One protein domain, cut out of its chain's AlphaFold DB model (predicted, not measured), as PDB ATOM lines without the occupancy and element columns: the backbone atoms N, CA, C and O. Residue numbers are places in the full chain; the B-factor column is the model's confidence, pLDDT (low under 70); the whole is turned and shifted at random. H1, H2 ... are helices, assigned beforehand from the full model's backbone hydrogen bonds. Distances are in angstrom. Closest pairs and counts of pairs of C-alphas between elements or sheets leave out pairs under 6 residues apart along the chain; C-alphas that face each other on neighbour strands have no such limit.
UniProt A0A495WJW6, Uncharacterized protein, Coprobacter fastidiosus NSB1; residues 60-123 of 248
ATOM      1  N   ILE A  60     -16.306 -28.896   6.927       97.38
ATOM      2  CA  ILE A  60     -16.839 -27.651   7.479       97.38
ATOM      3  C   ILE A  60     -15.659 -26.830   8.008       97.38
ATOM      4  O   ILE A  60     -14.857 -27.362   8.787       97.38
ATOM      5  N   PRO A  61     -15.537 -25.540   7.654       96.00
ATOM      6  CA  PRO A  61     -14.491 -24.691   8.195       96.00
ATOM      7  C   PRO A  61     -14.558 -24.623   9.721       96.00
ATOM      8  O   PRO A  61     -15.626 -24.463  10.316       96.00
ATOM      9  N   LYS A  62     -13.393 -24.679  10.380       95.19
ATOM     10  CA  LYS A  62     -13.303 -24.676  11.853       95.19
ATOM     11  C   LYS A  62     -13.979 -23.468  12.500       95.19
ATOM     12  O   LYS A  62     -14.383 -23.572  13.652       95.19
ATOM     13  N   TRP A  63     -14.066 -22.340  11.794       95.75
ATOM     14  CA  TRP A  63     -14.656 -21.113  12.317       95.75
ATOM     15  C   TRP A  63     -16.189 -21.171  12.411       95.75
ATOM     16  O   TRP A  63     -16.762 -20.462  13.235       95.75
ATOM     17  N   VAL A  64     -16.852 -22.043  11.638       96.44
ATOM     18  CA  VAL A  64     -18.322 -22.148  11.594       96.44
ATOM     19  C   VAL A  64     -18.895 -22.470  12.971       96.44
ATOM     20  O   VAL A  64     -19.849 -21.828  13.389       96.44
ATOM     21  N   LYS A  65     -18.259 -23.366  13.738       95.56
ATOM     22  CA  LYS A  65     -18.714 -23.760  15.088       95.56
ATOM     23  C   LYS A  65     -18.788 -22.609  16.103       95.56
ATOM     24  O   LYS A  65     -19.363 -22.782  17.168       95.56
ATOM     25  N   PHE A  66     -18.149 -21.474  15.813       95.69
ATOM     26  CA  PHE A  66     -18.181 -20.277  16.657       95.69
ATOM     27  C   PHE A  66     -19.205 -19.238  16.175       95.69
ATOM     28  O   PHE A  66     -19.370 -18.203  16.811       95.69
ATOM     29  N   ARG A  67     -19.851 -19.482  15.028       94.50
ATOM     30  CA  ARG A  67     -20.855 -18.599  14.414       94.50
ATOM     31  C   ARG A  67     -22.277 -19.126  14.543       94.50
ATOM     32  O   ARG A  67     -23.215 -18.357  14.365       94.50
ATOM     33  N   VAL A  68     -22.424 -20.413  14.835       95.94
ATOM     34  CA  VAL A  68     -23.711 -21.105  14.884       95.94
ATOM     35  C   VAL A  68     -23.854 -21.876  16.193       95.94
ATOM     36  O   VAL A  68     -22.856 -22.202  16.840       95.94
ATOM     37  N   SER A  69     -25.090 -22.167  16.589       95.94
ATOM     38  CA  SER A  69     -25.383 -23.043  17.726       95.94
ATOM     39  C   SER A  69     -24.952 -24.488  17.441       95.94
ATOM     40  O   SER A  69     -24.696 -24.870  16.297       95.94
ATOM     41  N   SER A  70     -24.887 -25.333  18.472       96.75
ATOM     42  CA  SER A  70     -24.582 -26.759  18.278       96.75
ATOM     43  C   SER A  70     -25.630 -27.473  17.416       96.75
ATOM     44  O   SER A  70     -25.280 -28.359  16.642       96.75
ATOM     45  N   GLU A  71     -26.898 -27.067  17.507       95.88
ATOM     46  CA  GLU A  71     -27.988 -27.625  16.698       95.88
ATOM     47  C   GLU A  71     -27.865 -27.205  15.229       95.88
ATOM     48  O   GLU A  71     -27.905 -28.051  14.336       95.88
ATOM     49  N   GLU A  72     -27.629 -25.912  14.979       96.75
ATOM     50  CA  GLU A  72     -27.373 -25.371  13.640       96.75
ATOM     51  C   GLU A  72     -26.140 -26.050  13.013       96.75
ATOM     52  O   GLU A  72     -26.160 -26.434  11.843       96.75
ATOM     53  N   TYR A  73     -25.075 -26.271  13.792       97.88
ATOM     54  CA  TYR A  73     -23.857 -26.938  13.323       97.88
ATOM     55  C   TYR A  73     -24.112 -28.360  12.805       97.88
ATOM     56  O   TYR A  73     -23.593 -28.738  11.752       97.88
ATOM     57  N   GLU A  74     -24.932 -29.152  13.502       97.88
ATOM     58  CA  GLU A  74     -25.271 -30.503  13.041       97.88
ATOM     59  C   GLU A  74     -26.111 -30.477  11.754       97.88
ATOM     60  O   GLU A  74     -25.950 -31.356  10.906       97.88
ATOM     61  N   LEU A  75     -26.942 -29.451  11.537       98.38
ATOM     62  CA  LEU A  75     -27.630 -29.271  10.254       98.38
ATOM     63  C   LEU A  75     -26.635 -29.005   9.113       98.38
ATOM     64  O   LEU A  75     -26.698 -29.671   8.078       98.38
ATOM     65  N   TRP A  76     -25.670 -28.103   9.315       98.31
ATOM     66  CA  TRP A  76     -24.613 -27.825   8.333       98.31
ATOM     67  C   TRP A  76     -23.763 -29.050   8.003       98.31
ATOM     68  O   TRP A  76     -23.333 -29.210   6.863       98.31
ATOM     69  N   LYS A  77     -23.537 -29.921   8.985       98.25
ATOM     70  CA  LYS A  77     -22.810 -31.183   8.819       98.25
ATOM     71  C   LYS A  77     -23.586 -32.214   8.014       98.25
ATOM     72  O   LYS A  77     -23.001 -32.907   7.186       98.25
ATOM     73  N   VAL A  78     -24.900 -32.306   8.216       98.38
ATOM     74  CA  VAL A  78     -25.736 -33.151   7.355       98.38
ATOM     75  C   VAL A  78     -25.755 -32.592   5.933       98.38
ATOM     76  O   VAL A  78     -25.563 -33.359   4.991       98.38
ATOM     77  N   LEU A  79     -25.902 -31.274   5.764       98.38
ATOM     78  CA  LEU A  79     -25.869 -30.640   4.445       98.38
ATOM     79  C   LEU A  79     -24.536 -30.898   3.719       98.38
ATOM     80  O   LEU A  79     -24.540 -31.348   2.573       98.38
ATOM     81  N   SER A  80     -23.397 -30.688   4.392       98.19
ATOM     82  CA  SER A  80     -22.070 -30.862   3.785       98.19
ATOM     83  C   SER A  80     -21.763 -32.306   3.396       98.19
ATOM     84  O   SER A  80     -20.918 -32.545   2.540       98.19
ATOM     85  N   SER A  81     -22.473 -33.291   3.956       98.06
ATOM     86  CA  SER A  81     -22.326 -34.691   3.540       98.06
ATOM     87  C   SER A  81     -22.784 -34.956   2.097       98.06
ATOM     88  O   SER A  81     -22.378 -35.959   1.512       98.06
ATOM     89  N   LYS A  82     -23.617 -34.072   1.523       98.19
ATOM     90  CA  LYS A  82     -24.159 -34.192   0.155       98.19
ATOM     91  C   LYS A  82     -23.781 -33.030  -0.760       98.19
ATOM     92  O   LYS A  82     -23.818 -33.200  -1.977       98.19
ATOM     93  N   TYR A  83     -23.400 -31.886  -0.197       97.94
ATOM     94  CA  TYR A  83     -23.071 -30.673  -0.939       97.94
ATOM     95  C   TYR A  83     -21.649 -30.189  -0.662       97.94
ATOM     96  O   TYR A  83     -21.172 -30.254   0.468       97.94
ATOM     97  N   GLU A  84     -21.005 -29.628  -1.684       97.19
ATOM     98  CA  GLU A  84     -19.866 -28.727  -1.485       97.19
ATOM     99  C   GLU A  84     -20.437 -27.344  -1.132       97.19
ATOM    100  O   GLU A  84     -21.207 -26.780  -1.911       97.19
ATOM    101  N   VAL A  85     -20.137 -26.822   0.060       97.25
ATOM    102  CA  VAL A  85     -20.874 -25.680   0.638       97.25
ATOM    103  C   VAL A  85     -20.001 -24.434   0.718       97.25
ATOM    104  O   VAL A  85     -18.884 -24.478   1.234       97.25
ATOM    105  N   ASP A  86     -20.536 -23.309   0.256       94.88
ATOM    106  CA  ASP A  86     -20.014 -21.976   0.549       94.88
ATOM    107  C   ASP A  86     -20.644 -21.453   1.851       94.88
ATOM    108  O   ASP A  86     -21.854 -21.234   1.947       94.88
ATOM    109  N   TYR A  87     -19.803 -21.256   2.866       95.31
ATOM    110  CA  TYR A  87     -20.214 -20.818   4.202       95.31
ATOM    111  C   TYR A  87     -20.207 -19.294   4.384       95.31
ATOM    112  O   TYR A  87     -20.518 -18.823   5.478       95.31
ATOM    113  N   SER A  88     -19.861 -18.507   3.358       91.81
ATOM    114  CA  SER A  88     -19.692 -17.045   3.453       91.81
ATOM    115  C   SER A  88     -20.917 -16.307   4.013       91.81
ATOM    116  O   SER A  88     -20.767 -15.264   4.655       91.81
ATOM    117  N   ILE A  89     -22.116 -16.882   3.887       92.25
ATOM    118  CA  ILE A  89     -23.339 -16.348   4.497       92.25
ATOM    119  C   ILE A  89     -23.234 -16.172   6.020       92.25
ATOM    120  O   ILE A  89     -23.768 -15.213   6.565       92.25
ATOM    121  N   LEU A  90     -22.479 -17.034   6.706       93.62
ATOM    122  CA  LEU A  90     -22.277 -16.979   8.159       93.62
ATOM    123  C   LEU A  90     -21.290 -15.884   8.597       93.62
ATOM    124  O   LEU A  90     -21.108 -15.651   9.794       93.62
ATOM    125  N   LEU A  91     -20.619 -15.241   7.639       90.75
ATOM    126  CA  LEU A  91     -19.802 -14.049   7.859       90.75
ATOM    127  C   LEU A  91     -20.582 -12.759   7.580       90.75
ATOM    128  O   LEU A  91     -20.087 -11.678   7.884       90.75
ATOM    129  N   THR A  92     -21.781 -12.867   7.007       87.88
ATOM    130  CA  THR A  92     -22.635 -11.723   6.691       87.88
ATOM    131  C   THR A  92     -23.465 -11.339   7.912       87.88
ATOM    132  O   THR A  92     -23.985 -12.201   8.618       87.88
ATOM    133  N   GLU A  93     -23.627 -10.040   8.152       88.25
ATOM    134  CA  GLU A  93     -24.597  -9.553   9.132       88.25
ATOM    135  C   GLU A  93     -26.017  -9.737   8.580       88.25
ATOM    136  O   GLU A  93     -26.387  -9.155   7.555       88.25
ATOM    137  N   LEU A  94     -26.797 -10.586   9.250       88.50
ATOM    138  CA  LEU A  94     -28.176 -10.913   8.893       88.50
ATOM    139  C   LEU A  94     -29.135 -10.371   9.948       88.50
ATOM    140  O   LEU A  94     -28.863 -10.437  11.149       88.50
ATOM    141  N   THR A  95     -30.296  -9.891   9.506       92.06
ATOM    142  CA  THR A  95     -31.402  -9.606  10.429       92.06
ATOM    143  C   THR A  95     -31.949 -10.907  11.028       92.06
ATOM    144  O   THR A  95     -31.732 -11.993  10.489       92.06
ATOM    145  N   ALA A  96     -32.713 -10.818  12.121       93.38
ATOM    146  CA  ALA A  96     -33.356 -11.995  12.717       93.38
ATOM    147  C   ALA A  96     -34.262 -12.739  11.714       93.38
ATOM    148  O   ALA A  96     -34.241 -13.967  11.659       93.38
ATOM    149  N   SER A  97     -34.990 -11.992  10.874       92.00
ATOM    150  CA  SER A  97     -35.816 -12.553   9.795       92.00
ATOM    151  C   SER A  97     -34.964 -13.285   8.757       92.00
ATOM    152  O   SER A  97     -35.239 -14.432   8.417       92.00
ATOM    153  N   GLN A  98     -33.871 -12.672   8.301       92.25
ATOM    154  CA  GLN A  98     -32.970 -13.286   7.322       92.25
ATOM    155  C   GLN A  98     -32.282 -14.536   7.878       92.25
ATOM    156  O   GLN A  98     -32.171 -15.539   7.176       92.25
ATOM    157  N   LYS A  99     -31.884 -14.516   9.155       94.50
ATOM    158  CA  LYS A  99     -31.357 -15.701   9.836       94.50
ATOM    159  C   LYS A  99     -32.395 -16.830   9.866       94.50
ATOM    160  O   LYS A  99     -32.082 -17.947   9.471       94.50
ATOM    161  N   GLN A 100     -33.645 -16.523  10.214       94.75
ATOM    162  CA  GLN A 100     -34.731 -17.504  10.190       94.75
ATOM    163  C   GLN A 100     -34.955 -18.096   8.788       94.75
ATOM    164  O   GLN A 100     -35.265 -19.281   8.659       94.75
ATOM    165  N   GLN A 101     -34.789 -17.303   7.724       94.75
ATOM    166  CA  GLN A 101     -34.872 -17.803   6.350       94.75
ATOM    167  C   GLN A 101     -33.728 -18.772   6.020       94.75
ATOM    168  O   GLN A 101     -33.994 -19.827   5.442       94.75
ATOM    169  N   VAL A 102     -32.487 -18.460   6.420       96.38
ATOM    170  CA  VAL A 102     -31.339 -19.375   6.280       96.38
ATOM    171  C   VAL A 102     -31.621 -20.700   6.982       96.38
ATOM    172  O   VAL A 102     -31.496 -21.757   6.359       96.38
ATOM    173  N   ASP A 103     -32.074 -20.649   8.235       96.06
ATOM    174  CA  ASP A 103     -32.373 -21.842   9.030       96.06
ATOM    175  C   ASP A 103     -33.504 -22.665   8.400       96.06
ATOM    176  O   ASP A 103     -33.400 -23.882   8.272       96.06
ATOM    177  N   SER A 104     -34.566 -22.007   7.927       96.00
ATOM    178  CA  SER A 104     -35.693 -22.652   7.243       96.00
ATOM    179  C   SER A 104     -35.258 -23.394   5.971       96.00
ATOM    180  O   SER A 104     -35.628 -24.555   5.769       96.00
ATOM    181  N   ILE A 105     -34.428 -22.757   5.137       96.88
ATOM    182  CA  ILE A 105     -33.871 -23.364   3.921       96.88
ATOM    183  C   ILE A 105     -32.979 -24.559   4.278       96.88
ATOM    184  O   ILE A 105     -33.102 -25.628   3.670       96.88
ATOM    185  N   LEU A 106     -32.104 -24.393   5.273       97.31
ATOM    186  CA  LEU A 106     -31.188 -25.433   5.735       97.31
ATOM    187  C   LEU A 106     -31.950 -26.653   6.266       97.31
ATOM    188  O   LEU A 106     -31.667 -27.777   5.853       97.31
ATOM    189  N   ILE A 107     -32.947 -26.438   7.130       97.62
ATOM    190  CA  ILE A 107     -33.794 -27.495   7.698       97.62
ATOM    191  C   ILE A 107     -34.513 -28.259   6.588       97.62
ATOM    192  O   ILE A 107     -34.480 -29.489   6.590       97.62
ATOM    193  N   SER A 108     -35.118 -27.555   5.626       96.00
ATOM    194  CA  SER A 108     -35.814 -28.176   4.494       96.00
ATOM    195  C   SER A 108     -34.880 -29.076   3.674       96.00
ATOM    196  O   SER A 108     -35.171 -30.250   3.440       96.00
ATOM    197  N   CYS A 109     -33.681 -28.585   3.337       96.12
ATOM    198  CA  CYS A 109     -32.694 -29.377   2.598       96.12
ATOM    199  C   CYS A 109     -32.202 -30.593   3.398       96.12
ATOM    200  O   CYS A 109     -32.055 -31.684   2.851       96.12
ATOM    201  N   VAL A 110     -31.966 -30.428   4.701       97.81
ATOM    202  CA  VAL A 110     -31.558 -31.525   5.590       97.81
ATOM    203  C   VAL A 110     -32.665 -32.571   5.734       97.81
ATOM    204  O   VAL A 110     -32.366 -33.764   5.794       97.81
ATOM    205  N   GLN A 111     -33.934 -32.163   5.767       97.50
ATOM    206  CA  GLN A 111     -35.066 -33.088   5.757       97.50
ATOM    207  C   GLN A 111     -35.100 -33.908   4.465       97.50
ATOM    208  O   GLN A 111     -35.233 -35.125   4.542       97.50
ATOM    209  N   ASP A 112     -34.897 -33.287   3.303       95.88
ATOM    210  CA  ASP A 112     -34.830 -34.011   2.029       95.88
ATOM    211  C   ASP A 112     -33.689 -35.043   2.000       95.88
ATOM    212  O   ASP A 112     -33.890 -36.162   1.525       95.88
ATOM    213  N   ILE A 113     -32.520 -34.718   2.569       97.69
ATOM    214  CA  ILE A 113     -31.406 -35.671   2.728       97.69
ATOM    215  C   ILE A 113     -31.808 -36.828   3.652       97.69
ATOM    216  O   ILE A 113     -31.624 -37.994   3.310       97.69
ATOM    217  N   ARG A 114     -32.379 -36.526   4.826       97.31
ATOM    218  CA  ARG A 114     -32.779 -37.539   5.822       97.31
ATOM    219  C   ARG A 114     -33.891 -38.460   5.326       97.31
ATOM    220  O   ARG A 114     -33.939 -39.615   5.732       97.31
ATOM    221  N   LEU A 115     -34.769 -37.955   4.463       97.50
ATOM    222  CA  LEU A 115     -35.844 -38.718   3.829       97.50
ATOM    223  C   LEU A 115     -35.373 -39.535   2.615       97.50
ATOM    224  O   LEU A 115     -36.202 -40.176   1.977       97.50
ATOM    225  N   GLY A 116     -34.082 -39.499   2.265       95.88
ATOM    226  CA  GLY A 116     -33.545 -40.238   1.118       95.88
ATOM    227  C   GLY A 116     -33.899 -39.627  -0.240       95.88
ATOM    228  O   GLY A 116     -33.688 -40.251  -1.267       95.88
ATOM    229  N   LYS A 117     -34.405 -38.389  -0.299       95.75
ATOM    230  CA  LYS A 117     -34.617 -37.711  -1.593       95.75
ATOM    231  C   LYS A 117     -33.299 -37.259  -2.228       95.75
ATOM    232  O   LYS A 117     -33.257 -36.969  -3.419       95.75
ATOM    233  N   ILE A 118     -32.243 -37.148  -1.419       94.56
ATOM    234  CA  ILE A 118     -30.883 -36.788  -1.831       94.56
ATOM    235  C   ILE A 118     -29.921 -37.829  -1.253       94.56
ATOM    236  O   ILE A 118     -29.446 -37.707  -0.121       94.56
ATOM    237  N   GLU A 119     -29.661 -38.878  -2.029       91.75
ATOM    238  CA  GLU A 119     -28.847 -40.017  -1.587       91.75
ATOM    239  C   GLU A 119     -27.364 -39.859  -1.934       91.75
ATOM    240  O   GLU A 119     -26.496 -40.254  -1.154       91.75
ATOM    241  N   GLU A 120     -27.058 -39.226  -3.062       94.62
ATOM    242  CA  GLU A 120     -25.698 -39.063  -3.578       94.62
ATOM    243  C   GLU A 120     -25.225 -37.604  -3.509       94.62
ATOM    244  O   GLU A 120     -25.886 -36.728  -2.946       94.62
ATOM    245  N   TYR A 121     -24.041 -37.349  -4.067       96.06
ATOM    246  CA  TYR A 121     -23.531 -35.999  -4.258       96.06
ATOM    247  C   TYR A 121     -24.521 -35.146  -5.060       96.06
ATOM    248  O   TYR A 121     -24.911 -35.499  -6.171       96.06
ATOM    249  N   ALA A 122     -24.892 -33.999  -4.499       95.44
ATOM    250  CA  ALA A 122     -25.975 -33.163  -4.999       95.44
ATOM    251  C   ALA A 122     -25.508 -31.830  -5.605       95.44
ATOM    252  O   ALA A 122     -26.336 -31.009  -6.003       95.44
ATOM    253  N   GLY A 123     -24.192 -31.617  -5.694       95.56
ATOM    254  CA  GLY A 123     -23.609 -30.422  -6.288       95.56
ATOM    255  C   GLY A 123     -23.098 -29.410  -5.266       95.56
ATOM    256  O   GLY A 123     -22.647 -29.748  -4.170       95.56
TER     257      GLY A 123
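This is residues 60 to 123 of the 248 residues of an uncharacterized protein of Coprobacter fastidiosus NSB1 (UniProt A0A495WJW6). A long helix, H3, makes the longest straight piece of this small domain, and a shorter helix, H1, packs on it at a steep tilt. Between them along the chain, residues 81 to 95, with the one-turn helix H2, lead from the end of H1 to the beginning of H3 without H2 touching either. The printed part has 64 residues with three named helices, in the order H1, H2, H3, and no named strand; its class is all helix. It is compact, with a radius of gyration of the C-alphas of 11.8 A and spans of 32 by 25 by 20 A.

After residues 60 to 69 comes H1, residues 70 to 80. It touches H3, residues 96 to 114; their closest C-alphas, those of Leu 79 and Val 110, are 5.9 A apart. Their lines stand at a steep tilt of 54 degrees, and the two run the same way. Their centres are 10.4 A apart. H2, residues 88 to 91, is apart from H1 and from H3. In H1 and H3 every O i to N i+4 pair is within hydrogen-bond range. H2 is too short for such a pair, but its one O i to N i+3 pair is within range.

Ile 60 has its C-alpha at (-16.839, -27.651, 7.479). H1 begins at Ser 70, C-alpha (-24.582, -26.759, 18.278), and measures 15.3 A from first to last C-alpha. H2 runs from Ser 88 to Leu 91, 5.3 A. H3 runs from Ala 96 to Arg 114, 26.5 A, ending at C-alpha (-32.779, -37.539, 5.822).

The C-alphas farthest apart, those of Thr 95 and Glu 120, are 33.1 A from each other. The printed part has no cut. The link from H1 to H2 is short, with 7 residues, and that from H2 to H3 is tight, with 4. The mean pLDDT of the printed part is 95.5, and no printed residue is under 70.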